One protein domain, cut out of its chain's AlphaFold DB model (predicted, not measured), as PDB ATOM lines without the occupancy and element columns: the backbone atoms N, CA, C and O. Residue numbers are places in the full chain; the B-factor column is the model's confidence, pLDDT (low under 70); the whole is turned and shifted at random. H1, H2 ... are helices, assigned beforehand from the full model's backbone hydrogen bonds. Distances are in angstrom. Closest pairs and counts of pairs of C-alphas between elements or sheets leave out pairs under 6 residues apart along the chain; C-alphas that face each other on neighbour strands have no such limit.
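What this domain is: This is residues 610 to 803 of the 818 residues of the protein "Big_13 domain-containing protein" of Methylobacterium sp (UniProt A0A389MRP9). Small clusters of short helices that turn sharp corners stand round a middle holding H8 and parts of the long links 671 to 683 and 729 to 740. H1, H8, H9 and H10 make the largest cluster, H16 packs on H7 and on H14, and the long axis has H3, H5 and H6 toward one end and the trio H11 to H13 at the other. The printed part has 194 residues with sixteen named helices, H1 to H16 in chain order, and no named strand; the class is all helix. It is compact, with a radius of gyration of the C-alphas of 17.6 A and spans of 48 by 41 by 29 A.

How they stand to each other: The longest helix, H10, residues 716 to 728, touches H9, residues 703 to 712, opposite ways at a steep tilt of 58 degrees, closest at the C-alphas of Ala 709 and Ala 716, 5.3 A apart. With residues 717 to 721 alone H10 touches H8, residues 695 to 701, closest at the C-alphas of Ala 695 and Phe 717, 5.3 A apart. H1, residues 610 to 613, touches H8, closest at the C-alphas of Ala 613 and Glu 696, 5.4 A apart. H7, residues 684 to 689, touches H16, residues 796 to 803, opposite ways at a steep tilt of 41 degrees, closest at the C-alphas of Pro 684 and Thr 802, 4.5 A apart. H16 touches H14, residues 779 to 785, closest at the C-alphas of Thr 779 and Pro 796, 6.4 A apart. H11, residues 741 to 747, touches H13, residues 758 to 766, closest at the C-alphas of Thr 741 and Pro 758, 6.5 A apart. H4, residues 645 to 651, touches H6, residues 662 to 670, closest at the C-alphas of Asn 645 and Pro 662, 6.2 A apart. H2, residues 615 to 620, H5, residues 653 to 658, H12, residues 749 to 754, and H15, residues 787 to 792, touch H1, H4, H11 and H14 in that order, only at the corner and only just, with 3 pairs of C-alphas within 8 A each. H3, residues 624 to 632, is close to H6 but not clearly touching, at 7.9 A between the C-alphas of Asp 629 and Ser 664. H1 is too short for an O i to N i+4 pair; in H7 1 of 2 is within hydrogen-bond range, and in the other helices every pair is.

Where its parts are: H10 is 14.9 A long, from C-alpha 716 at (166.357, 149.408, 149.357), and H9 is 14.1 A. H1 begins at C-alpha 610 (160.484, 141.028, 153.233), and H16, 10.3 A long, ends at C-alpha 803 (167.199, 129.714, 134.531).

The domain as a whole: The C-alphas farthest apart, of Ala 658 and Ala 753, are 52.4 A apart. The printed part has no cut. The links H3 to H4, H6 to H7, H10 to H11 and H13 to H14 are long. The mean pLDDT of the printed part is 92.0; residues 685 to 686 and 688 to 690 are under 70.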
ATOM      1  N   TYR A 610     161.661 140.944 154.090       96.75
ATOM      2  CA  TYR A 610     160.484 141.028 153.233       96.75
ATOM      3  C   TYR A 610     160.026 142.477 153.060       96.75
ATOM      4  O   TYR A 610     159.819 142.915 151.936       96.75
ATOM      5  N   LEU A 611     159.923 143.269 154.135       97.25
ATOM      6  CA  LEU A 611     159.559 144.691 154.027       97.25
ATOM      7  C   LEU A 611     160.603 145.527 153.274       97.25
ATOM      8  O   LEU A 611     160.238 146.513 152.631       97.25
ATOM      9  N   ALA A 612     161.890 145.187 153.385       96.00
ATOM     10  CA  ALA A 612     162.951 145.896 152.678       96.00
ATOM     11  C   ALA A 612     162.936 145.572 151.180       96.00
ATOM     12  O   ALA A 612     163.031 146.490 150.371       96.00
ATOM     13  N   ALA A 613     162.761 144.300 150.815       93.56
ATOM     14  CA  ALA A 613     162.658 143.880 149.422       93.56
ATOM     15  C   ALA A 613     161.355 144.355 148.757       93.56
ATOM     16  O   ALA A 613     161.316 144.644 147.565       93.56
ATOM     17  N   ASN A 614     160.294 144.520 149.549       93.81
ATOM     18  CA  ASN A 614     158.952 144.844 149.080       93.81
ATOM     19  C   ASN A 614     158.527 146.243 149.545       93.81
ATOM     20  O   ASN A 614     157.666 146.418 150.416       93.81
ATOM     21  N   GLY A 615     159.161 147.266 148.962       92.44
ATOM     22  CA  GLY A 615     158.979 148.665 149.358       92.44
ATOM     23  C   GLY A 615     157.541 149.188 149.221       92.44
ATOM     24  O   GLY A 615     157.136 150.075 149.971       92.44
ATOM     25  N   ASP A 616     156.748 148.616 148.316       93.88
ATOM     26  CA  ASP A 616     155.319 148.887 148.153       93.88
ATOM     27  C   ASP A 616     154.487 148.383 149.344       93.88
ATOM     28  O   ASP A 616     153.628 149.114 149.840       93.88
ATOM     29  N   VAL A 617     154.796 147.196 149.875       95.94
ATOM     30  CA  VAL A 617     154.148 146.628 151.074       95.94
ATOM     31  C   VAL A 617     154.443 147.496 152.293       95.94
ATOM     32  O   VAL A 617     153.534 147.856 153.049       95.94
ATOM     33  N   LYS A 618     155.707 147.916 152.438       94.31
ATOM     34  CA  LYS A 618     156.122 148.866 153.476       94.31
ATOM     35  C   LYS A 618     155.392 150.203 153.338       94.31
ATOM     36  O   LYS A 618     154.887 150.723 154.330       94.31
ATOM     37  N   ALA A 619     155.337 150.771 152.130       93.62
ATOM     38  CA  ALA A 619     154.683 152.055 151.877       93.62
ATOM     39  C   ALA A 619     153.173 152.005 152.156       93.62
ATOM     40  O   ALA A 619     152.605 152.987 152.636       93.62
ATOM     41  N   ALA A 620     152.536 150.861 151.899       95.12
ATOM     42  CA  ALA A 620     151.132 150.624 152.209       95.12
ATOM     43  C   ALA A 620     150.865 150.370 153.706       95.12
ATOM     44  O   ALA A 620     149.709 150.410 154.127       95.12
ATOM     45  N   GLY A 621     151.903 150.119 154.516       94.25
ATOM     46  CA  GLY A 621     151.767 149.811 155.943       94.25
ATOM     47  C   GLY A 621     151.029 148.496 156.208       94.25
ATOM     48  O   GLY A 621     150.343 148.373 157.223       94.25
ATOM     49  N   ILE A 622     151.122 147.541 155.280       95.62
ATOM     50  CA  ILE A 622     150.456 146.240 155.372       95.62
ATOM     51  C   ILE A 622     151.362 145.276 156.143       95.62
ATOM     52  O   ILE A 622     152.575 145.258 155.930       95.62
ATOM     53  N   ASN A 623     150.774 144.451 157.015       96.00
ATOM     54  CA  ASN A 623     151.499 143.368 157.678       96.00
ATOM     55  C   ASN A 623     152.128 142.445 156.608       96.00
ATOM     56  O   ASN A 623     151.391 141.893 155.782       96.00
ATOM     57  N   PRO A 624     153.461 142.265 156.601       97.06
ATOM     58  CA  PRO A 624     154.160 141.532 155.552       97.06
ATOM     59  C   PRO A 624     153.746 140.060 155.466       97.06
ATOM     60  O   PRO A 624     153.646 139.545 154.358       97.06
ATOM     61  N   LEU A 625     153.432 139.405 156.591       95.50
ATOM     62  CA  LEU A 625     152.982 138.008 156.582       95.50
ATOM     63  C   LEU A 625     151.587 137.890 155.964       95.50
ATOM     64  O   LEU A 625     151.354 137.035 155.118       95.50
ATOM     65  N   THR A 626     150.680 138.813 156.313       95.38
ATOM     66  CA  THR A 626     149.344 138.893 155.705       95.38
ATOM     67  C   THR A 626     149.428 139.178 154.208       95.38
ATOM     68  O   THR A 626     148.692 138.586 153.421       95.38
ATOM     69  N   HIS A 627     150.315 140.087 153.790       97.06
ATOM     70  CA  HIS A 627     150.531 140.355 152.372       97.06
ATOM     71  C   HIS A 627     151.049 139.111 151.650       97.06
ATOM     72  O   HIS A 627     150.551 138.784 150.573       97.06
ATOM     73  N   TYR A 628     152.047 138.438 152.222       96.50
ATOM     74  CA  TYR A 628     152.628 137.236 151.645       96.50
ATOM     75  C   TYR A 628     151.569 136.146 151.430       96.50
ATOM     76  O   TYR A 628     151.366 135.753 150.283       96.50
ATOM     77  N   ASP A 629     150.829 135.783 152.483       93.44
ATOM     78  CA  ASP A 629     149.790 134.737 152.480       93.44
ATOM     79  C   ASP A 629     148.697 134.981 151.421       93.44
ATOM     80  O   ASP A 629     148.219 134.079 150.725       93.44
ATOM     81  N   THR A 630     148.320 136.249 151.238       93.56
ATOM     82  CA  THR A 630     147.215 136.624 150.347       93.56
ATOM     83  C   THR A 630     147.643 136.881 148.901       93.56
ATOM     84  O   THR A 630     146.908 136.520 147.977       93.56
ATOM     85  N   ASN A 631     148.807 137.503 148.689       94.62
ATOM     86  CA  ASN A 631     149.251 137.993 147.379       94.62
ATOM     87  C   ASN A 631     150.723 137.678 147.082       94.62
ATOM     88  O   ASN A 631     151.044 137.293 145.960       94.62
ATOM     89  N   GLY A 632     151.620 137.824 148.060       94.62
ATOM     90  CA  GLY A 632     153.065 137.831 147.818       94.62
ATOM     91  C   GLY A 632     153.604 136.561 147.168       94.62
ATOM     92  O   GLY A 632     154.332 136.660 146.182       94.62
ATOM     93  N   TRP A 633     153.185 135.377 147.622       94.19
ATOM     94  CA  TRP A 633     153.625 134.123 146.997       94.19
ATOM     95  C   TRP A 633     153.116 133.970 145.554       94.19
ATOM     96  O   TRP A 633     153.800 133.398 144.709       94.19
ATOM     97  N   ARG A 634     151.933 134.521 145.227       92.69
ATOM     98  CA  ARG A 634     151.378 134.522 143.854       92.69
ATOM     99  C   ARG A 634     152.126 135.478 142.935       92.69
ATOM    100  O   ARG A 634     152.144 135.285 141.724       92.69
ATOM    101  N   GLU A 635     152.708 136.513 143.524       91.94
ATOM    102  CA  GLU A 635     153.567 137.478 142.853       91.94
ATOM    103  C   GLU A 635     155.024 137.002 142.774       91.94
ATOM    104  O   GLU A 635     155.832 137.715 142.184       91.94
ATOM    105  N   GLY A 636     155.366 135.844 143.361       89.62
ATOM    106  CA  GLY A 636     156.722 135.285 143.409       89.62
ATOM    107  C   GLY A 636     157.661 136.034 144.363       89.62
ATOM    108  O   GLY A 636     158.808 136.279 144.013       89.62
ATOM    109  N   ARG A 637     157.165 136.582 145.484       92.25
ATOM    110  CA  ARG A 637     157.975 137.333 146.477       92.25
ATOM    111  C   ARG A 637     158.466 136.400 147.569       92.25
ATOM    112  O   ARG A 637     157.635 135.861 148.304       92.25
ATOM    113  N   ASP A 638     159.774 136.243 147.709       94.75
ATOM    114  CA  ASP A 638     160.319 135.238 148.617       94.75
ATOM    115  C   ASP A 638     160.181 135.650 150.093       94.75
ATOM    116  O   ASP A 638     160.488 136.787 150.465       94.75
ATOM    117  N   PRO A 639     159.686 134.752 150.967       96.00
ATOM    118  CA  PRO A 639     159.462 135.066 152.376       96.00
ATOM    119  C   PRO A 639     160.767 135.140 153.181       96.00
ATOM    120  O   PRO A 639     160.840 135.869 154.172       96.00
ATOM    121  N   SER A 640     161.808 134.402 152.788       95.19
ATOM    122  CA  SER A 640     163.123 134.391 153.442       95.19
ATOM    123  C   SER A 640     164.226 133.946 152.484       95.19
ATOM    124  O   SER A 640     163.959 133.391 151.426       95.19
ATOM    125  N   ALA A 641     165.485 134.123 152.886       94.00
ATOM    126  CA  ALA A 641     166.635 133.677 152.100       94.00
ATOM    127  C   ALA A 641     166.730 132.147 151.966       94.00
ATOM    128  O   ALA A 641     167.458 131.643 151.116       94.00
ATOM    129  N   THR A 642     166.017 131.406 152.813       92.38
ATOM    130  CA  THR A 642     166.024 129.939 152.871       92.38
ATOM    131  C   THR A 642     164.768 129.314 152.271       92.38
ATOM    132  O   THR A 642     164.581 128.105 152.408       92.38
ATOM    133  N   PHE A 643     163.890 130.112 151.658       93.75
ATOM    134  CA  PHE A 643     162.675 129.611 151.032       93.75
ATOM    135  C   PHE A 643     162.350 130.384 149.753       93.75
ATOM    136  O   PHE A 643     161.890 131.520 149.808       93.75
ATOM    137  N   ASP A 644     162.560 129.730 148.616       93.81
ATOM    138  CA  ASP A 644     162.215 130.217 147.283       93.81
ATOM    139  C   ASP A 644     160.858 129.660 146.834       93.81
ATOM    140  O   ASP A 644     160.665 128.437 146.736       93.81
ATOM    141  N   ASN A 645     159.905 130.547 146.553       92.88
ATOM    142  CA  ASN A 645     158.554 130.127 146.179       92.88
ATOM    143  C   ASN A 645     158.520 129.392 144.844       92.88
ATOM    144  O   ASN A 645     157.796 128.404 144.683       92.88
ATOM    145  N   GLU A 646     159.253 129.903 143.859       91.88
ATOM    146  CA  GLU A 646     159.172 129.421 142.489       91.88
ATOM    147  C   GLU A 646     159.839 128.055 142.360       91.88
ATOM    148  O   GLU A 646     159.258 127.148 141.756       91.88
ATOM    149  N   LEU A 647     160.994 127.865 143.003       92.62
ATOM    150  CA  LEU A 647     161.656 126.569 143.108       92.62
ATOM    151  C   LEU A 647     160.793 125.573 143.870       92.62
ATOM    152  O   LEU A 647     160.594 124.458 143.381       92.62
ATOM    153  N   TYR A 648     160.227 125.956 145.018       94.00
ATOM    154  CA  TYR A 648     159.367 125.047 145.767       94.00
ATOM    155  C   TYR A 648     158.185 124.580 144.909       94.00
ATOM    156  O   TYR A 648     157.954 123.378 144.782       94.00
ATOM    157  N   LEU A 649     157.483 125.491 144.232       94.56
ATOM    158  CA  LEU A 649     156.364 125.150 143.348       94.56
ATOM    159  C   LEU A 649     156.793 124.382 142.085       94.56
ATOM    160  O   LEU A 649     156.027 123.562 141.578       94.56
ATOM    161  N   ALA A 650     157.998 124.620 141.559       93.25
ATOM    162  CA  ALA A 650     158.539 123.880 140.419       93.25
ATOM    163  C   ALA A 650     158.844 122.416 140.774       93.25
ATOM    164  O   ALA A 650     158.625 121.523 139.954       93.25
ATOM    165  N   ARG A 651     159.309 122.160 142.002       94.56
ATOM    166  CA  ARG A 651     159.590 120.805 142.512       94.56
ATOM    167  C   ARG A 651     158.354 120.093 143.048       94.56
ATOM    168  O   ARG A 651     158.341 118.868 143.097       94.56
ATOM    169  N   ASN A 652     157.314 120.853 143.379       95.12
ATOM    170  CA  ASN A 652     156.061 120.373 143.950       95.12
ATOM    171  C   ASN A 652     154.871 120.735 143.038       95.12
ATOM    172  O   ASN A 652     154.066 121.616 143.367       95.12
ATOM    173  N   PRO A 653     154.749 120.088 141.859       95.19
ATOM    174  CA  PRO A 653     153.730 120.431 140.866       95.19
ATOM    175  C   PRO A 653     152.297 120.188 141.359       95.19
ATOM    176  O   PRO A 653     151.367 120.807 140.848       95.19
ATOM    177  N   ASP A 654     152.114 119.313 142.346       96.19
ATOM    178  CA  ASP A 654     150.846 119.062 143.029       96.19
ATOM    179  C   ASP A 654     150.389 120.278 143.855       96.19
ATOM    180  O   ASP A 654     149.246 120.712 143.716       96.19
ATOM    181  N   VAL A 655     151.299 120.901 144.613       96.19
ATOM    182  CA  VAL A 655     151.036 122.136 145.377       96.19
ATOM    183  C   VAL A 655     150.722 123.285 144.424       96.19
ATOM    184  O   VAL A 655     149.736 124.005 144.601       96.19
ATOM    185  N   LYS A 656     151.510 123.403 143.347       94.94
ATOM    186  CA  LYS A 656     151.289 124.395 142.289       94.94
ATOM    187  C   LYS A 656     149.928 124.234 141.620       94.94
ATOM    188  O   LYS A 656     149.230 125.226 141.419       94.94
ATOM    189  N   ALA A 657     149.536 123.005 141.283       95.31
ATOM    190  CA  ALA A 657     148.243 122.720 140.665       95.31
ATOM    191  C   ALA A 657     147.067 122.993 141.617       95.31
ATOM    192  O   ALA A 657     146.014 123.445 141.166       95.31
ATOM    193  N   ALA A 658     147.251 122.755 142.918       95.62
ATOM    194  CA  ALA A 658     146.250 123.038 143.941       95.62
ATOM    195  C   ALA A 658     146.116 124.541 144.264       95.62
ATOM    196  O   ALA A 658     145.104 124.955 144.827       95.62
ATOM    197  N   GLY A 659     147.102 125.366 143.891       93.50
ATOM    198  CA  GLY A 659     147.090 126.807 144.147       93.50
ATOM    199  C   GLY A 659     147.167 127.155 145.636       93.50
ATOM    200  O   GLY A 659     146.549 128.138 146.058       93.50
ATOM    201  N   ILE A 660     147.886 126.329 146.402       92.81
ATOM    202  CA  ILE A 660     148.124 126.469 147.843       92.81
ATOM    203  C   ILE A 660     149.374 127.335 148.061       92.81
ATOM    204  O   ILE A 660     150.325 127.232 147.285       92.81
ATOM    205  N   ASP A 661     149.372 128.169 149.106       94.44
ATOM    206  CA  ASP A 661     150.566 128.910 149.539       94.44
ATOM    207  C   ASP A 661     151.725 127.923 149.801       94.44
ATOM    208  O   ASP A 661     151.569 127.004 150.613       94.44
ATOM    209  N   PRO A 662     152.876 128.080 149.121       95.44
ATOM    210  CA  PRO A 662     153.984 127.136 149.213       95.44
ATOM    211  C   PRO A 662     154.624 127.080 150.604       95.44
ATOM    212  O   PRO A 662     154.956 125.986 151.059       95.44
ATOM    213  N   LEU A 663     154.763 128.215 151.296       94.38
ATOM    214  CA  LEU A 663     155.346 128.258 152.638       94.38
ATOM    215  C   LEU A 663     154.371 127.677 153.661       94.38
ATOM    216  O   LEU A 663     154.768 126.856 154.485       94.38
ATOM    217  N   SER A 664     153.089 128.041 153.572       92.62
ATOM    218  CA  SER A 664     152.045 127.470 154.431       92.62
ATOM    219  C   SER A 664     151.965 125.952 154.262       92.62
ATOM    220  O   SER A 664     151.962 125.209 155.241       92.62
ATOM    221  N   HIS A 665     152.006 125.466 153.015       92.31
ATOM    222  CA  HIS A 665     152.082 124.037 152.737       92.31
ATOM    223  C   HIS A 665     153.341 123.408 153.336       92.31
ATOM    224  O   HIS A 665     153.257 122.331 153.924       92.31
ATOM    225  N   PHE A 666     154.511 124.021 153.146       89.81
ATOM    226  CA  PHE A 666     155.774 123.473 153.631       89.81
ATOM    227  C   PHE A 666     155.779 123.302 155.154       89.81
ATOM    228  O   PHE A 666     156.096 122.212 155.626       89.81
ATOM    229  N   LEU A 667     155.351 124.331 155.889       86.44
ATOM    230  CA  LEU A 667     155.283 124.325 157.353       86.44
ATOM    231  C   LEU A 667     154.191 123.394 157.896       86.44
ATOM    232  O   LEU A 667     154.373 122.789 158.944       86.44
ATOM    233  N   ALA A 668     153.056 123.266 157.202       83.88
ATOM    234  CA  ALA A 668     151.956 122.420 157.666       83.88
ATOM    235  C   ALA A 668     152.112 120.937 157.290       83.88
ATOM    236  O   ALA A 668     151.657 120.073 158.028       83.88
ATOM    237  N   ASN A 669     152.701 120.629 156.128       82.44
ATOM    238  CA  ASN A 669     152.741 119.265 155.578       82.44
ATOM    239  C   ASN A 669     154.092 118.915 154.945       82.44
ATOM    240  O   ASN A 669     154.555 117.784 155.052       82.44
ATOM    241  N   GLY A 670     154.736 119.868 154.263       84.31
ATOM    242  CA  GLY A 670     155.904 119.584 153.429       84.31
ATOM    243  C   GLY A 670     157.089 119.005 154.198       84.31
ATOM    244  O   GLY A 670     157.719 118.085 153.689       84.31
ATOM    245  N   GLN A 671     157.352 119.476 155.419       78.12
ATOM    246  CA  GLN A 671     158.402 118.914 156.279       78.12
ATOM    247  C   GLN A 671     158.130 117.437 156.612       78.12
ATOM    248  O   GLN A 671     158.999 116.591 156.416       78.12
ATOM    249  N   ALA A 672     156.899 117.103 157.016       71.00
ATOM    250  CA  ALA A 672     156.492 115.724 157.308       71.00
ATOM    251  C   ALA A 672     156.500 114.821 156.059       71.00
ATOM    252  O   ALA A 672     156.783 113.629 156.139       71.00
ATOM    253  N   GLU A 673     156.233 115.391 154.883       80.81
ATOM    254  CA  GLU A 673     156.301 114.695 153.592       80.81
ATOM    255  C   GLU A 673     157.738 114.561 153.044       80.81
ATOM    256  O   GLU A 673     157.937 113.979 151.976       80.81
ATOM    257  N   GLY A 674     158.747 115.093 153.746       80.88
ATOM    258  CA  GLY A 674     160.146 115.075 153.314       80.88
ATOM    259  C   GLY A 674     160.447 116.001 152.131       80.88
ATOM    260  O   GLY A 674     161.436 115.803 151.419       80.88
ATOM    261  N   ARG A 675     159.596 117.002 151.879       87.75
ATOM    262  CA  ARG A 675     159.853 118.044 150.875       87.75
ATOM    263  C   ARG A 675     160.968 118.959 151.367       87.75
ATOM    264  O   ARG A 675     161.116 119.199 152.558       87.75
ATOM    265  N   GLN A 676     161.741 119.499 150.433       88.19
ATOM    266  CA  GLN A 676     162.855 120.397 150.733       88.19
ATOM    267  C   GLN A 676     162.455 121.857 150.516       88.19
ATOM    268  O   GLN A 676     161.738 122.172 149.563       88.19
ATOM    269  N   ALA A 677     162.954 122.738 151.382       90.31
ATOM    270  CA  ALA A 677     163.020 124.170 151.119       90.31
ATOM    271  C   ALA A 677     164.281 124.488 150.299       90.31
ATOM    272  O   ALA A 677     165.286 123.780 150.386       90.31
ATOM    273  N   TYR A 678     164.227 125.556 149.510       90.50
ATOM    274  CA  TYR A 678     165.317 125.974 148.628       90.50
ATOM    275  C   TYR A 678     165.725 127.400 148.970       90.50
ATOM    276  O   TYR A 678     164.866 128.217 149.284       90.50
ATOM    277  N   ALA A 679     167.023 127.702 148.912       91.25
ATOM    278  CA  ALA A 679     167.495 129.069 149.090       91.25
ATOM    279  C   ALA A 679     166.956 129.975 147.974       91.25
ATOM    280  O   ALA A 679     166.904 129.545 146.821       91.25
ATOM    281  N   ALA A 680     166.587 131.208 148.330       91.62
ATOM    282  CA  ALA A 680     166.092 132.213 147.392       91.62
ATOM    283  C   ALA A 680     167.177 132.538 146.362       91.62
ATOM    284  O   ALA A 680     168.244 133.038 146.723       91.62
ATOM    285  N   ILE A 681     166.927 132.221 145.091       87.50
ATOM    286  CA  ILE A 681     167.850 132.542 143.985       87.50
ATOM    287  C   ILE A 681     167.525 133.887 143.328       87.50
ATOM    288  O   ILE A 681     168.219 134.282 142.386       87.50
ATOM    289  N   GLY A 682     166.489 134.559 143.840       76.25
ATOM    290  CA  GLY A 682     166.010 135.850 143.383       76.25
ATOM    291  C   GLY A 682     165.330 135.763 142.028       76.25
ATOM    292  O   GLY A 682     165.465 134.808 141.257       76.25
ATOM    293  N   ARG A 683     164.584 136.809 141.688       77.69
ATOM    294  CA  ARG A 683     163.923 136.862 140.384       77.69
ATOM    295  C   ARG A 683     164.956 137.082 139.280       77.69
ATOM    296  O   ARG A 683     165.844 137.928 139.426       77.69
ATOM    297  N   PRO A 684     164.788 136.462 138.096       71.06
ATOM    298  CA  PRO A 684     165.718 136.642 136.980       71.06
ATOM    299  C   PRO A 684     165.970 138.110 136.589       71.06
ATOM    300  O   PRO A 684     167.061 138.458 136.127       71.06
ATOM    301  N   GLY A 685     164.974 138.984 136.778       69.00
ATOM    302  CA  GLY A 685     165.079 140.421 136.507       69.00
ATOM    303  C   GLY A 685     165.994 141.182 137.471       69.00
ATOM    304  O   GLY A 685     166.620 142.155 137.054       69.00
ATOM    305  N   ASP A 686     166.120 140.714 138.711       69.44
ATOM    306  CA  ASP A 686     166.859 141.402 139.771       69.44
ATOM    307  C   ASP A 686     168.339 140.981 139.776       69.44
ATOM    308  O   ASP A 686     169.229 141.823 139.891       69.44
ATOM    309  N   VAL A 687     168.617 139.702 139.504       75.00
ATOM    310  CA  VAL A 687     169.982 139.142 139.427       75.00
ATOM    311  C   VAL A 687     170.729 139.586 138.159       75.00
ATOM    312  O   VAL A 687     171.930 139.880 138.189       75.00
ATOM    313  N   SER A 688     170.035 139.643 137.014       60.91
ATOM    314  CA  SER A 688     170.661 139.950 135.717       60.91
ATOM    315  C   SER A 688     171.048 141.422 135.547       60.91
ATOM    316  O   SER A 688     172.024 141.719 134.858       60.91
ATOM    317  N   ALA A 689     170.336 142.347 136.198       61.41
ATOM    318  CA  ALA A 689     170.649 143.776 136.161       61.41
ATOM    319  C   ALA A 689     171.886 144.149 137.001       61.41
ATOM    320  O   ALA A 689     172.490 145.198 136.770       61.41
ATOM    321  N   ALA A 690     172.277 143.295 137.952       62.59
ATOM    322  CA  ALA A 690     173.307 143.583 138.945       62.59
ATOM    323  C   ALA A 690     174.511 142.623 138.890       62.59
ATOM    324  O   ALA A 690     175.189 142.428 139.896       62.59
ATOM    325  N   HIS A 691     174.819 142.051 137.717       76.69
ATOM    326  CA  HIS A 691     176.026 141.231 137.510       76.69
ATOM    327  C   HIS A 691     176.136 140.032 138.475       76.69
ATOM    328  O   HIS A 691     177.209 139.721 138.989       76.69
ATOM    329  N   GLY A 692     175.008 139.369 138.757       83.56
ATOM    330  CA  GLY A 692     174.956 138.236 139.683       83.56
ATOM    331  C   GLY A 692     174.787 138.621 141.156       83.56
ATOM    332  O   GLY A 692     174.729 137.726 141.996       83.56
ATOM    333  N   PHE A 693     174.694 139.912 141.493       92.00
ATOM    334  CA  PHE A 693     174.267 140.349 142.823       92.00
ATOM    335  C   PHE A 693     172.744 140.254 142.937       92.00
ATOM    336  O   PHE A 693     172.026 140.781 142.093       92.00
ATOM    337  N   ASP A 694     172.256 139.617 143.993       92.12
ATOM    338  CA  ASP A 694     170.835 139.473 144.272       92.12
ATOM    339  C   ASP A 694     170.464 140.321 145.493       92.12
ATOM    340  O   ASP A 694     170.748 139.972 146.641       92.12
ATOM    341  N   ALA A 695     169.841 141.474 145.242       91.56
ATOM    342  CA  ALA A 695     169.460 142.401 146.301       91.56
ATOM    343  C   ALA A 695     168.336 141.858 147.197       91.56
ATOM    344  O   ALA A 695     168.326 142.170 148.391       91.56
ATOM    345  N   GLU A 696     167.417 141.053 146.651       91.69
ATOM    346  CA  GLU A 696     166.338 140.421 147.414       91.69
ATOM    347  C   GLU A 696     166.938 139.403 148.384       91.69
ATOM    348  O   GLU A 696     166.789 139.561 149.601       91.69
ATOM    349  N   PHE A 697     167.735 138.455 147.881       93.75
ATOM    350  CA  PHE A 697     168.473 137.507 148.718       93.75
ATOM    351  C   PHE A 697     169.345 138.220 149.751       93.75
ATOM    352  O   PHE A 697     169.367 137.831 150.922       93.75
ATOM    353  N   TYR A 698     170.063 139.275 149.352       94.88
ATOM    354  CA  TYR A 698     170.964 139.987 150.250       94.88
ATOM    355  C   TYR A 698     170.206 140.666 151.397       94.88
ATOM    356  O   TYR A 698     170.661 140.609 152.539       94.88
ATOM    357  N   LEU A 699     169.041 141.266 151.142       95.25
ATOM    358  CA  LEU A 699     168.194 141.849 152.190       95.25
ATOM    359  C   LEU A 699     167.547 140.775 153.071       95.25
ATOM    360  O   LEU A 699     167.509 140.933 154.291       95.25
ATOM    361  N   LEU A 700     167.082 139.670 152.485       95.31
ATOM    362  CA  LEU A 700     166.493 138.555 153.231       95.31
ATOM    363  C   LEU A 700     167.524 137.857 154.135       95.31
ATOM    364  O   LEU A 700     167.191 137.476 155.258       95.31
ATOM    365  N   SER A 701     168.770 137.741 153.673       94.56
ATOM    366  CA  SER A 701     169.878 137.083 154.383       94.56
ATOM    367  C   SER A 701     170.502 137.943 155.477       94.56
ATOM    368  O   SER A 701     171.134 137.416 156.392       94.56
ATOM    369  N   ASN A 702     170.359 139.270 155.389       96.12
ATOM    370  CA  ASN A 702     171.045 140.220 156.262       96.12
ATOM    371  C   ASN A 702     170.043 141.144 156.978       96.12
ATOM    372  O   ASN A 702     169.851 142.291 156.561       96.12
ATOM    373  N   PRO A 703     169.419 140.693 158.087       94.38
ATOM    374  CA  PRO A 703     168.409 141.474 158.805       94.38
ATOM    375  C   PRO A 703     168.905 142.834 159.319       94.38
ATOM    376  O   PRO A 703     168.125 143.772 159.476       94.38
ATOM    377  N   ASP A 704     170.199 142.959 159.614       96.12
ATOM    378  CA  ASP A 704     170.831 144.224 159.992       96.12
ATOM    379  C   ASP A 704     170.861 145.224 158.826       96.12
ATOM    380  O   ASP A 704     170.495 146.386 159.013       96.12
ATOM    381  N   VAL A 705     171.198 144.760 157.619       97.19
ATOM    382  CA  VAL A 705     171.164 145.565 156.388       97.19
ATOM    383  C   VAL A 705     169.727 145.912 156.021       97.19
ATOM    384  O   VAL A 705     169.453 147.064 155.693       97.19
ATOM    385  N   ALA A 706     168.797 144.962 156.142       97.06
ATOM    386  CA  ALA A 706     167.382 145.201 155.884       97.06
ATOM    387  C   ALA A 706     166.827 146.305 156.794       97.06
ATOM    388  O   ALA A 706     166.233 147.272 156.320       97.06
ATOM    389  N   ARG A 707     167.107 146.240 158.103       96.12
ATOM    390  CA  ARG A 707     166.738 147.295 159.062       96.12
ATOM    391  C   ARG A 707     167.390 148.639 158.737       96.12
ATOM    392  O   ARG A 707     166.719 149.669 158.826       96.12
ATOM    393  N   ALA A 708     168.660 148.649 158.333       96.56
ATOM    394  CA  ALA A 708     169.349 149.873 157.932       96.56
ATOM    395  C   ALA A 708     168.724 150.502 156.673       96.56
ATOM    396  O   ALA A 708     168.447 151.703 156.670       96.56
ATOM    397  N   ALA A 709     168.410 149.696 155.655       96.38
ATOM    398  CA  ALA A 709     167.718 150.136 154.443       96.38
ATOM    399  C   ALA A 709     166.323 150.694 154.767       96.38
ATOM    400  O   ALA A 709     165.926 151.760 154.286       96.38
ATOM    401  N   LEU A 710     165.588 150.015 155.656       94.62
ATOM    402  CA  LEU A 710     164.278 150.469 156.108       94.62
ATOM    403  C   LEU A 710     164.349 151.825 156.827       94.62
ATOM    404  O   LEU A 710     163.466 152.658 156.603       94.62
ATOM    405  N   GLY A 711     165.373 152.048 157.656       93.25
ATOM    406  CA  GLY A 711     165.590 153.305 158.375       93.25
ATOM    407  C   GLY A 711     166.094 154.450 157.492       93.25
ATOM    408  O   GLY A 711     165.684 155.591 157.693       93.25
ATOM    409  N   ALA A 712     166.943 154.157 156.501       93.75
ATOM    410  CA  ALA A 712     167.453 155.146 155.551       93.75
ATOM    411  C   ALA A 712     166.349 155.691 154.627       93.75
ATOM    412  O   ALA A 712     166.356 156.873 154.278       93.75
ATOM    413  N   GLY A 713     165.383 154.839 154.265       87.88
ATOM    414  CA  GLY A 713     164.364 155.163 153.268       87.88
ATOM    415  C   GLY A 713     164.933 155.232 151.845       87.88
ATOM    416  O   GLY A 713     166.138 155.135 151.629       87.88
ATOM    417  N   GLY A 714     164.054 155.391 150.853       90.38
ATOM    418  CA  GLY A 714     164.440 155.353 149.438       90.38
ATOM    419  C   GLY A 714     164.478 153.934 148.866       90.38
ATOM    420  O   GLY A 714     163.692 153.081 149.275       90.38
ATOM    421  N   ASP A 715     165.353 153.713 147.887       92.50
ATOM    422  CA  ASP A 715     165.500 152.440 147.177       92.50
ATOM    423  C   ASP A 715     166.358 151.455 147.991       92.50
ATOM    424  O   ASP A 715     167.570 151.631 148.148       92.50
ATOM    425  N   ALA A 716     165.712 150.417 148.527       94.38
ATOM    426  CA  ALA A 716     166.357 149.408 149.357       94.38
ATOM    427  C   ALA A 716     167.310 148.495 148.570       94.38
ATOM    428  O   ALA A 716     168.320 148.063 149.126       94.38
ATOM    429  N   PHE A 717     167.043 148.235 147.287       92.50
ATOM    430  CA  PHE A 717     167.928 147.424 146.448       92.50
ATOM    431  C   PHE A 717     169.212 148.186 146.129       92.50
ATOM    432  O   PHE A 717     170.310 147.642 146.264       92.50
ATOM    433  N   ALA A 718     169.099 149.483 145.826       92.69
ATOM    434  CA  ALA A 718     170.265 150.352 145.682       92.69
ATOM    435  C   ALA A 718     171.079 150.443 146.987       92.69
ATOM    436  O   ALA A 718     172.313 150.418 146.956       92.69
ATOM    437  N   PHE A 719     170.404 150.504 148.141       95.69
ATOM    438  CA  PHE A 719     171.062 150.470 149.447       95.69
ATOM    439  C   PHE A 719     171.830 149.157 149.661       95.69
ATOM    440  O   PHE A 719     172.999 149.193 150.045       95.69
ATOM    441  N   ALA A 720     171.206 148.008 149.382       94.81
ATOM    442  CA  ALA A 720     171.814 146.687 149.525       94.81
ATOM    443  C   ALA A 720     173.063 146.525 148.648       94.81
ATOM    444  O   ALA A 720     174.118 146.136 149.153       94.81
ATOM    445  N   ALA A 721     172.978 146.908 147.369       93.12
ATOM    446  CA  ALA A 721     174.111 146.870 146.447       93.12
ATOM    447  C   ALA A 721     175.265 147.765 146.927       93.12
ATOM    448  O   ALA A 721     176.426 147.350 146.939       93.12
ATOM    449  N   SER A 722     174.950 148.977 147.396       94.81
ATOM    450  CA  SER A 722     175.948 149.900 147.941       94.81
ATOM    451  C   SER A 722     176.611 149.351 149.207       94.81
ATOM    452  O   SER A 722     177.829 149.440 149.359       94.81
ATOM    453  N   HIS A 723     175.827 148.734 150.096       96.94
ATOM    454  CA  HIS A 723     176.344 148.097 151.300       96.94
ATOM    455  C   HIS A 723     177.258 146.917 150.963       96.94
ATOM    456  O   HIS A 723     178.329 146.789 151.554       96.94
ATOM    457  N   TYR A 724     176.862 146.047 150.030       95.81
ATOM    458  CA  TYR A 724     177.694 144.917 149.627       95.81
ATOM    459  C   TYR A 724     179.057 145.388 149.115       95.81
ATOM    460  O   TYR A 724     180.079 144.934 149.625       95.81
ATOM    461  N   GLN A 725     179.069 146.370 148.208       93.88
ATOM    462  CA  GLN A 725     180.292 146.927 147.623       93.88
ATOM    463  C   GLN A 725     181.217 147.596 148.652       93.88
ATOM    464  O   GLN A 725     182.437 147.504 148.527       93.88
ATOM    465  N   GLN A 726     180.656 148.285 149.652       95.00
ATOM    466  CA  GLN A 726     181.439 149.028 150.650       95.00
ATOM    467  C   GLN A 726     181.877 148.174 151.845       95.00
ATOM    468  O   GLN A 726     182.928 148.433 152.434       95.00
ATOM    469  N   HIS A 727     181.070 147.182 152.224       96.44
ATOM    470  CA  HIS A 727     181.220 146.444 153.480       96.44
ATOM    471  C   HIS A 727     180.992 144.941 153.317       96.44
ATOM    472  O   HIS A 727     181.767 144.141 153.833       96.44
ATOM    473  N   GLY A 728     179.951 144.539 152.586       96.19
ATOM    474  CA  GLY A 728     179.472 143.156 152.584       96.19
ATOM    475  C   GLY A 728     180.506 142.126 152.154       96.19
ATOM    476  O   GLY A 728     180.713 141.144 152.866       96.19
ATOM    477  N   TRP A 729     181.202 142.355 151.038       95.62
ATOM    478  CA  TRP A 729     182.196 141.385 150.572       95.62
ATOM    479  C   TRP A 729     183.428 141.312 151.488       95.62
ATOM    480  O   TRP A 729     184.012 140.242 151.655       95.62
ATOM    481  N   HIS A 730     183.785 142.416 152.151       95.31
ATOM    482  CA  HIS A 730     184.843 142.440 153.165       95.31
ATOM    483  C   HIS A 730     184.457 141.666 154.430       95.31
ATOM    484  O   HIS A 730     185.309 141.059 155.075       95.31
ATOM    485  N   GLU A 731     183.172 141.671 154.774       96.25
ATOM    486  CA  GLU A 731     182.606 140.901 155.883       96.25
ATOM    487  C   GLU A 731     182.381 139.424 155.519       96.25
ATOM    488  O   GLU A 731     182.032 138.619 156.384       96.25
ATOM    489  N   GLY A 732     182.607 139.046 154.256       96.12
ATOM    490  CA  GLY A 732     182.388 137.692 153.756       96.12
ATOM    491  C   GLY A 732     180.912 137.348 153.544       96.12
ATOM    492  O   GLY A 732     180.574 136.168 153.543       96.12
ATOM    493  N   ARG A 733     180.031 138.347 153.394       97.19
ATOM    494  CA  ARG A 733     178.601 138.134 153.125       97.19
ATOM    495  C   ARG A 733     178.391 137.695 151.680       97.19
ATOM    496  O   ARG A 733     179.014 138.243 150.769       97.19
ATOM    497  N   ASN A 734     177.502 136.731 151.478       96.19
ATOM    498  CA  ASN A 734     177.225 136.170 150.159       96.19
ATOM    499  C   ASN A 734     176.289 137.095 149.363       96.19
ATOM    500  O   ASN A 734     175.294 137.560 149.921       96.19
ATOM    501  N   PRO A 735     176.590 137.379 148.085       94.62
ATOM    502  CA  PRO A 735     175.780 138.262 147.249       94.62
ATOM    503  C   PRO A 735     174.555 137.585 146.621       94.62
ATOM    504  O   PRO A 735     173.694 138.282 146.103       94.62
ATOM    505  N   ASN A 736     174.506 136.253 146.616       93.94
ATOM    506  CA  ASN A 736     173.400 135.422 146.139       93.94
ATOM    507  C   ASN A 736     173.484 134.039 146.819       93.94
ATOM    508  O   ASN A 736     174.463 133.752 147.515       93.94
ATOM    509  N   ALA A 737     172.489 133.177 146.605       92.56
ATOM    510  CA  ALA A 737     172.398 131.865 147.255       92.56
ATOM    511  C   ALA A 737     173.506 130.859 146.894       92.56
ATOM    512  O   ALA A 737     173.678 129.869 147.603       92.56
ATOM    513  N   VAL A 738     174.245 131.077 145.805       93.94
ATOM    514  CA  VAL A 738     175.218 130.107 145.276       93.94
ATOM    515  C   VAL A 738     176.658 130.565 145.490       93.94
ATOM    516  O   VAL A 738     177.536 129.723 145.642       93.94
ATOM    517  N   PHE A 739     176.930 131.867 145.518       95.88
ATOM    518  CA  PHE A 739     178.279 132.410 145.654       95.88
ATOM    519  C   PHE A 739     178.730 132.433 147.118       95.88
ATOM    520  O   PHE A 739     178.099 133.081 147.951       95.88
ATOM    521  N   ASP A 740     179.853 131.782 147.430       97.06
ATOM    522  CA  ASP A 740     180.459 131.804 148.765       97.06
ATOM    523  C   ASP A 740     181.617 132.807 148.791       97.06
ATOM    524  O   ASP A 740     182.750 132.488 148.434       97.06
ATOM    525  N   THR A 741     181.342 134.032 149.243       96.94
ATOM    526  CA  THR A 741     182.326 135.126 149.295       96.94
ATOM    527  C   THR A 741     183.551 134.751 150.122       96.94
ATOM    528  O   THR A 741     184.692 135.027 149.737       96.94
ATOM    529  N   LYS A 742     183.330 134.115 151.277       96.56
ATOM    530  CA  LYS A 742     184.406 133.752 152.201       96.56
ATOM    531  C   LYS A 742     185.234 132.601 151.639       96.56
ATOM    532  O   LYS A 742     186.463 132.669 151.686       96.56
ATOM    533  N   GLY A 743     184.575 131.578 151.099       96.44
ATOM    534  CA  GLY A 743     185.220 130.453 150.428       96.44
ATOM    535  C   GLY A 743     186.019 130.896 149.207       96.44
ATOM    536  O   GLY A 743     187.186 130.535 149.085       96.44
ATOM    537  N   TYR A 744     185.465 131.780 148.375       96.81
ATOM    538  CA  TYR A 744     186.129 132.304 147.182       96.81
ATOM    539  C   TYR A 744     187.428 133.047 147.531       96.81
ATOM    540  O   TYR A 744     188.489 132.761 146.977       96.81
ATOM    541  N   LEU A 745     187.393 133.954 148.514       95.50
ATOM    542  CA  LEU A 745     188.591 134.666 148.989       95.50
ATOM    543  C   LEU A 745     189.589 133.750 149.724       95.50
ATOM    544  O   LEU A 745     190.781 134.071 149.828       95.50
ATOM    545  N   ALA A 746     189.128 132.625 150.271       95.81
ATOM    546  CA  ALA A 746     189.994 131.617 150.870       95.81
ATOM    547  C   ALA A 746     190.710 130.780 149.798       95.81
ATOM    548  O   ALA A 746     191.928 130.607 149.900       95.81
ATOM    549  N   ALA A 747     189.976 130.326 148.778       95.94
ATOM    550  CA  ALA A 747     190.461 129.494 147.681       95.94
ATOM    551  C   ALA A 747     191.391 130.264 146.729       95.94
ATOM    552  O   ALA A 747     192.442 129.759 146.332       95.94
ATOM    553  N   TYR A 748     191.057 131.518 146.415       95.88
ATOM    554  CA  TYR A 748     191.745 132.314 145.401       95.88
ATOM    555  C   TYR A 748     192.589 133.428 146.026       95.88
ATOM    556  O   TYR A 748     192.173 134.581 146.183       95.88
ATOM    557  N   ALA A 749     193.814 133.063 146.411       94.69
ATOM    558  CA  ALA A 749     194.735 133.951 147.118       94.69
ATOM    559  C   ALA A 749     195.141 135.195 146.309       94.69
ATOM    560  O   ALA A 749     195.445 136.228 146.903       94.69
ATOM    561  N   ASP A 750     195.140 135.106 144.981       95.31
ATOM    562  CA  ASP A 750     195.409 136.214 144.067       95.31
ATOM    563  C   ASP A 750     194.295 137.270 144.101       95.31
ATOM    564  O   ASP A 750     194.596 138.456 144.219       95.31
ATOM    565  N   VAL A 751     193.026 136.851 144.116       94.94
ATOM    566  CA  VAL A 751     191.864 137.751 144.250       94.94
ATOM    567  C   VAL A 751     191.896 138.450 145.604       94.94
ATOM    568  O   VAL A 751     191.768 139.673 145.690       94.94
ATOM    569  N   ARG A 752     192.165 137.684 146.669       94.44
ATOM    570  CA  ARG A 752     192.330 138.232 148.018       94.44
ATOM    571  C   ARG A 752     193.487 139.231 148.092       94.44
ATOM    572  O   ARG A 752     193.336 140.283 148.703       94.44
ATOM    573  N   ALA A 753     194.633 138.919 147.485       94.38
ATOM    574  CA  ALA A 753     195.797 139.806 147.473       94.38
ATOM    575  C   ALA A 753     195.557 141.078 146.648       94.38
ATOM    576  O   ALA A 753     196.053 142.144 147.011       94.38
ATOM    577  N   ALA A 754     194.784 140.976 145.566       94.00
ATOM    578  CA  ALA A 754     194.391 142.109 144.740       94.00
ATOM    579  C   ALA A 754     193.330 143.003 145.414       94.00
ATOM    580  O   ALA A 754     193.148 144.140 144.985       94.00
ATOM    581  N   ASN A 755     192.671 142.515 146.477       93.00
ATOM    582  CA  ASN A 755     191.627 143.221 147.225       93.00
ATOM    583  C   ASN A 755     190.517 143.757 146.301       93.00
ATOM    584  O   ASN A 755     190.140 144.928 146.361       93.00
ATOM    585  N   VAL A 756     190.035 142.883 145.416       91.56
ATOM    586  CA  VAL A 756     188.955 143.158 144.459       91.56
ATOM    587  C   VAL A 756     187.696 142.431 144.927       91.56
ATOM    588  O   VAL A 756     187.799 141.337 145.479       91.56
ATOM    589  N   ASP A 757     186.525 143.027 144.689       93.88
ATOM    590  CA  ASP A 757     185.231 142.382 144.937       93.88
ATOM    591  C   ASP A 757     185.203 140.989 144.268       93.88
ATOM    592  O   ASP A 757     185.381 140.893 143.047       93.88
ATOM    593  N   PRO A 758     185.022 139.905 145.045       95.94
ATOM    594  CA  PRO A 758     185.101 138.543 144.537       95.94
ATOM    595  C   PRO A 758     183.976 138.206 143.554       95.94
ATOM    596  O   PRO A 758     184.230 137.472 142.597       95.94
ATOM    597  N   LEU A 759     182.774 138.769 143.725       94.88
ATOM    598  CA  LEU A 759     181.685 138.573 142.766       94.88
ATOM    599  C   LEU A 759     182.023 139.255 141.441       94.88
ATOM    600  O   LEU A 759     181.912 138.639 140.383       94.88
ATOM    601  N   LEU A 760     182.500 140.502 141.503       93.44
ATOM    602  CA  LEU A 760     182.923 141.238 140.313       93.44
ATOM    603  C   LEU A 760     184.071 140.521 139.595       93.44
ATOM    604  O   LEU A 760     184.070 140.420 138.367       93.44
ATOM    605  N   HIS A 761     185.050 140.008 140.343       95.00
ATOM    606  CA  HIS A 761     186.138 139.216 139.780       95.00
ATOM    607  C   HIS A 761     185.606 137.972 139.069       95.00
ATOM    608  O   HIS A 761     185.996 137.703 137.930       95.00
ATOM    609  N   TYR A 762     184.712 137.224 139.720       95.00
ATOM    610  CA  TYR A 762     184.120 136.038 139.127       95.00
ATOM    611  C   TYR A 762     183.372 136.369 137.838       95.00
ATOM    612  O   TYR A 762     183.673 135.756 136.817       95.00
ATOM    613  N   ASP A 763     182.477 137.363 137.863       90.69
ATOM    614  CA  ASP A 763     181.640 137.749 136.719       90.69
ATOM    615  C   ASP A 763     182.463 138.205 135.505       90.69
ATOM    616  O   ASP A 763     182.129 137.912 134.354       90.69
ATOM    617  N   THR A 764     183.587 138.877 135.758       90.62
ATOM    618  CA  THR A 764     184.438 139.432 134.696       90.62
ATOM    619  C   THR A 764     185.485 138.453 134.169       90.62
ATOM    620  O   THR A 764     185.712 138.409 132.956       90.62
ATOM    621  N   ASN A 765     186.119 137.669 135.046       91.75
ATOM    622  CA  ASN A 765     187.269 136.826 134.703       91.75
ATOM    623  C   ASN A 765     187.146 135.397 135.244       91.75
ATOM    624  O   ASN A 765     187.425 134.446 134.517       91.75
ATOM    625  N   GLY A 766     186.713 135.233 136.498       93.12
ATOM    626  CA  GLY A 766     186.822 133.963 137.217       93.12
ATOM    627  C   GLY A 766     186.135 132.784 136.527       93.12
ATOM    628  O   GLY A 766     186.740 131.718 136.437       93.12
ATOM    629  N   TRP A 767     184.937 132.966 135.967       92.88
ATOM    630  CA  TRP A 767     184.268 131.866 135.262       92.88
ATOM    631  C   TRP A 767     185.002 131.451 133.976       92.88
ATOM    632  O   TRP A 767     185.085 130.267 133.672       92.88
ATOM    633  N   ARG A 768     185.640 132.394 133.264       93.00
ATOM    634  CA  ARG A 768     186.447 132.100 132.060       93.00
ATOM    635  C   ARG A 768     187.743 131.366 132.385       93.00
ATOM    636  O   ARG A 768     188.305 130.681 131.535       93.00
ATOM    637  N   GLU A 769     188.224 131.530 133.609       93.81
ATOM    638  CA  GLU A 769     189.356 130.785 134.161       93.81
ATOM    639  C   GLU A 769     188.926 129.401 134.695       93.81
ATOM    640  O   GLU A 769     189.765 128.589 135.096       93.81
ATOM    641  N   GLY A 770     187.620 129.111 134.676       93.38
ATOM    642  CA  GLY A 770     187.028 127.902 135.232       93.38
ATOM    643  C   GLY A 770     187.206 127.816 136.742       93.38
ATOM    644  O   GLY A 770     187.478 126.735 137.244       93.38
ATOM    645  N   ARG A 771     187.160 128.956 137.442       95.62
ATOM    646  CA  ARG A 771     187.091 128.999 138.906       95.62
ATOM    647  C   ARG A 771     185.660 128.741 139.348       95.62
ATOM    648  O   ARG A 771     184.740 129.191 138.675       95.62
ATOM    649  N   ASP A 772     185.493 128.134 140.509       97.31
ATOM    650  CA  ASP A 772     184.189 127.882 141.122       97.31
ATOM    651  C   ASP A 772     183.753 129.035 142.036       97.31
ATOM    652  O   ASP A 772     184.586 129.549 142.797       97.31
ATOM    653  N   PRO A 773     182.479 129.470 141.981       96.44
ATOM    654  CA  PRO A 773     181.938 130.511 142.853       96.44
ATOM    655  C   PRO A 773     181.645 129.998 144.273       96.44
ATOM    656  O   PRO A 773     181.570 130.795 145.208       96.44
ATOM    657  N   SER A 774     181.489 128.684 144.447       96.69
ATOM    658  CA  SER A 774     181.391 128.009 145.742       96.69
ATOM    659  C   SER A 774     181.695 126.521 145.609       96.69
ATOM    660  O   SER A 774     181.650 125.970 144.516       96.69
ATOM    661  N   ALA A 775     181.881 125.844 146.742       94.75
ATOM    662  CA  ALA A 775     181.974 124.382 146.796       94.75
ATOM    663  C   ALA A 775     180.684 123.642 146.371       94.75
ATOM    664  O   ALA A 775     180.663 122.415 146.271       94.75
ATOM    665  N   ALA A 776     179.584 124.376 146.178       92.56
ATOM    666  CA  ALA A 776     178.307 123.840 145.729       92.56
ATOM    667  C   ALA A 776     178.092 124.006 144.214       92.56
ATOM    668  O   ALA A 776     177.028 123.630 143.719       92.56
ATOM    669  N   PHE A 777     179.060 124.574 143.486       95.81
ATOM    670  CA  PHE A 777     178.928 124.868 142.064       95.81
ATOM    671  C   PHE A 777     180.253 124.674 141.316       95.81
ATOM    672  O   PHE A 777     181.158 125.486 141.476       95.81
ATOM    673  N   ASP A 778     180.330 123.664 140.448       96.06
ATOM    674  CA  ASP A 778     181.483 123.445 139.561       96.06
ATOM    675  C   ASP A 778     181.236 124.127 138.208       96.06
ATOM    676  O   ASP A 778     180.395 123.710 137.399       96.06
ATOM    677  N   THR A 779     181.998 125.189 137.953       94.81
ATOM    678  CA  THR A 779     181.883 126.008 136.742       94.81
ATOM    679  C   THR A 779     182.203 125.208 135.485       94.81
ATOM    680  O   THR A 779     181.504 125.330 134.474       94.81
ATOM    681  N   ARG A 780     183.245 124.371 135.526       93.38
ATOM    682  CA  ARG A 780     183.710 123.622 134.352       93.38
ATOM    683  C   ARG A 780     182.765 122.481 134.017       93.38
ATOM    684  O   ARG A 780     182.459 122.279 132.841       93.38
ATOM    685  N   ALA A 781     182.289 121.745 135.017       94.31
ATOM    686  CA  ALA A 781     181.311 120.679 134.825       94.31
ATOM    687  C   ALA A 781     179.981 121.233 134.311       94.31
ATOM    688  O   ALA A 781     179.370 120.633 133.416       94.31
ATOM    689  N   TYR A 782     179.561 122.396 134.818       94.75
ATOM    690  CA  TYR A 782     178.361 123.070 134.348       94.75
ATOM    691  C   TYR A 782     178.469 123.462 132.868       94.75
ATOM    692  O   TYR A 782     177.601 123.085 132.076       94.75
ATOM    693  N   GLU A 783     179.551 124.137 132.456       92.62
ATOM    694  CA  GLU A 783     179.779 124.501 131.046       92.62
ATOM    695  C   GLU A 783     179.933 123.284 130.130       92.62
ATOM    696  O   GLU A 783     179.396 123.265 129.021       92.62
ATOM    697  N   ALA A 784     180.650 122.253 130.585       92.75
ATOM    698  CA  ALA A 784     180.893 121.051 129.796       92.75
ATOM    699  C   ALA A 784     179.612 120.238 129.565       92.75
ATOM    700  O   ALA A 784     179.449 119.629 128.505       92.75
ATOM    701  N   THR A 785     178.706 120.220 130.545       96.06
ATOM    702  CA  THR A 785     177.463 119.449 130.460       96.06
ATOM    703  C   THR A 785     176.371 120.212 129.715       96.06
ATOM    704  O   THR A 785     175.650 119.630 128.901       96.06
ATOM    705  N   TYR A 786     176.250 121.518 129.957       94.50
ATOM    706  CA  TYR A 786     175.209 122.359 129.376       94.50
ATOM    707  C   TYR A 786     175.733 123.132 128.165       94.50
ATOM    708  O   TYR A 786     176.022 124.327 128.217       94.50
ATOM    709  N   GLY A 787     175.840 122.419 127.040       89.00
ATOM    710  CA  GLY A 787     176.397 122.954 125.793       89.00
ATOM    711  C   GLY A 787     175.651 124.164 125.214       89.00
ATOM    712  O   GLY A 787     176.239 124.916 124.442       89.00
ATOM    713  N   ASP A 788     174.390 124.389 125.590       92.19
ATOM    714  CA  ASP A 788     173.633 125.600 125.258       92.19
ATOM    715  C   ASP A 788     174.184 126.846 125.972       92.19
ATOM    716  O   ASP A 788     174.296 127.904 125.354       92.19
ATOM    717  N   VAL A 789     174.614 126.702 127.228       91.69
ATOM    718  CA  VAL A 789     175.247 127.771 128.020       91.69
ATOM    719  C   VAL A 789     176.623 128.103 127.454       91.69
ATOM    720  O   VAL A 789     176.923 129.271 127.195       91.69
ATOM    721  N   ALA A 790     177.420 127.070 127.163       87.94
ATOM    722  CA  ALA A 790     178.733 127.229 126.541       87.94
ATOM    723  C   ALA A 790     178.634 127.877 125.148       87.94
ATOM    724  O   ALA A 790     179.391 128.793 124.830       87.94
ATOM    725  N   ALA A 791     177.665 127.458 124.324       89.50
ATOM    726  CA  ALA A 791     177.436 128.042 123.001       89.50
ATOM    727  C   ALA A 791     176.975 129.506 123.071       89.50
ATOM    728  O   ALA A 791     177.336 130.304 122.205       89.50
ATOM    729  N   ALA A 792     176.198 129.866 124.097       88.81
ATOM    730  CA  ALA A 792     175.770 131.237 124.339       88.81
ATOM    731  C   ALA A 792     176.879 132.122 124.946       88.81
ATOM    732  O   ALA A 792     176.744 133.346 124.925       88.81
ATOM    733  N   ASN A 793     177.979 131.530 125.444       87.62
ATOM    734  CA  ASN A 793     179.084 132.222 126.125       87.62
ATOM    735  C   ASN A 793     178.577 133.124 127.270       87.62
ATOM    736  O   ASN A 793     179.016 134.268 127.426       87.62
ATOM    737  N   VAL A 794     177.607 132.607 128.028       88.06
ATOM    738  CA  VAL A 794     176.988 133.269 129.183       88.06
ATOM    739  C   VAL A 794     177.655 132.761 130.454       88.06
ATOM    740  O   VAL A 794     177.937 131.571 130.559       88.06
ATOM    741  N   ASN A 795     177.869 133.654 131.424       91.31
ATOM    742  CA  ASN A 795     178.380 133.294 132.745       91.31
ATOM    743  C   ASN A 795     177.541 132.137 133.349       91.31
ATOM    744  O   ASN A 795     176.330 132.315 133.540       91.31
ATOM    745  N   PRO A 796     178.154 130.981 133.672       93.69
ATOM    746  CA  PRO A 796     177.464 129.802 134.204       93.69
ATOM    747  C   PRO A 796     176.662 130.060 135.477       93.69
ATOM    748  O   PRO A 796     175.532 129.586 135.589       93.69
ATOM    749  N   LEU A 797     177.210 130.851 136.406       92.88
ATOM    750  CA  LEU A 797     176.531 131.204 137.654       92.88
ATOM    751  C   LEU A 797     175.285 132.038 137.363       92.88
ATOM    752  O   LEU A 797     174.202 131.728 137.853       92.88
ATOM    753  N   THR A 798     175.426 133.066 136.522       90.44
ATOM    754  CA  THR A 798     174.308 133.929 136.125       90.44
ATOM    755  C   THR A 798     173.221 133.111 135.442       90.44
ATOM    756  O   THR A 798     172.056 133.232 135.804       90.44
ATOM    757  N   HIS A 799     173.591 132.225 134.512       91.69
ATOM    758  CA  HIS A 799     172.632 131.339 133.861       91.69
ATOM    759  C   HIS A 799     171.925 130.421 134.864       91.69
ATOM    760  O   HIS A 799     170.722 130.179 134.741       91.69
ATOM    761  N   TYR A 800     172.660 129.857 135.822       92.94
ATOM    762  CA  TYR A 800     172.085 128.973 136.826       92.94
ATOM    763  C   TYR A 800     171.054 129.692 137.696       92.94
ATOM    764  O   TYR A 800     169.935 129.196 137.817       92.94
ATOM    765  N   LEU A 801     171.402 130.872 138.216       90.38
ATOM    766  CA  LEU A 801     170.512 131.691 139.040       90.38
ATOM    767  C   LEU A 801     169.270 132.149 138.264       90.38
ATOM    768  O   LEU A 801     168.177 132.143 138.809       90.38
ATOM    769  N   THR A 802     169.394 132.494 136.977       88.31
ATOM    770  CA  THR A 802     168.253 133.034 136.216       88.31
ATOM    771  C   THR A 802     167.388 131.969 135.537       88.31
ATOM    772  O   THR A 802     166.243 132.255 135.208       88.31
ATOM    773  N   ASN A 803     167.923 130.773 135.254       88.81
ATOM    774  CA  ASN A 803     167.199 129.714 134.531       88.81
ATOM    775  C   ASN A 803     167.497 128.310 135.075       88.81
ATOM    776  O   ASN A 803     166.583 127.522 135.308       88.81
TER     777      ASN A 803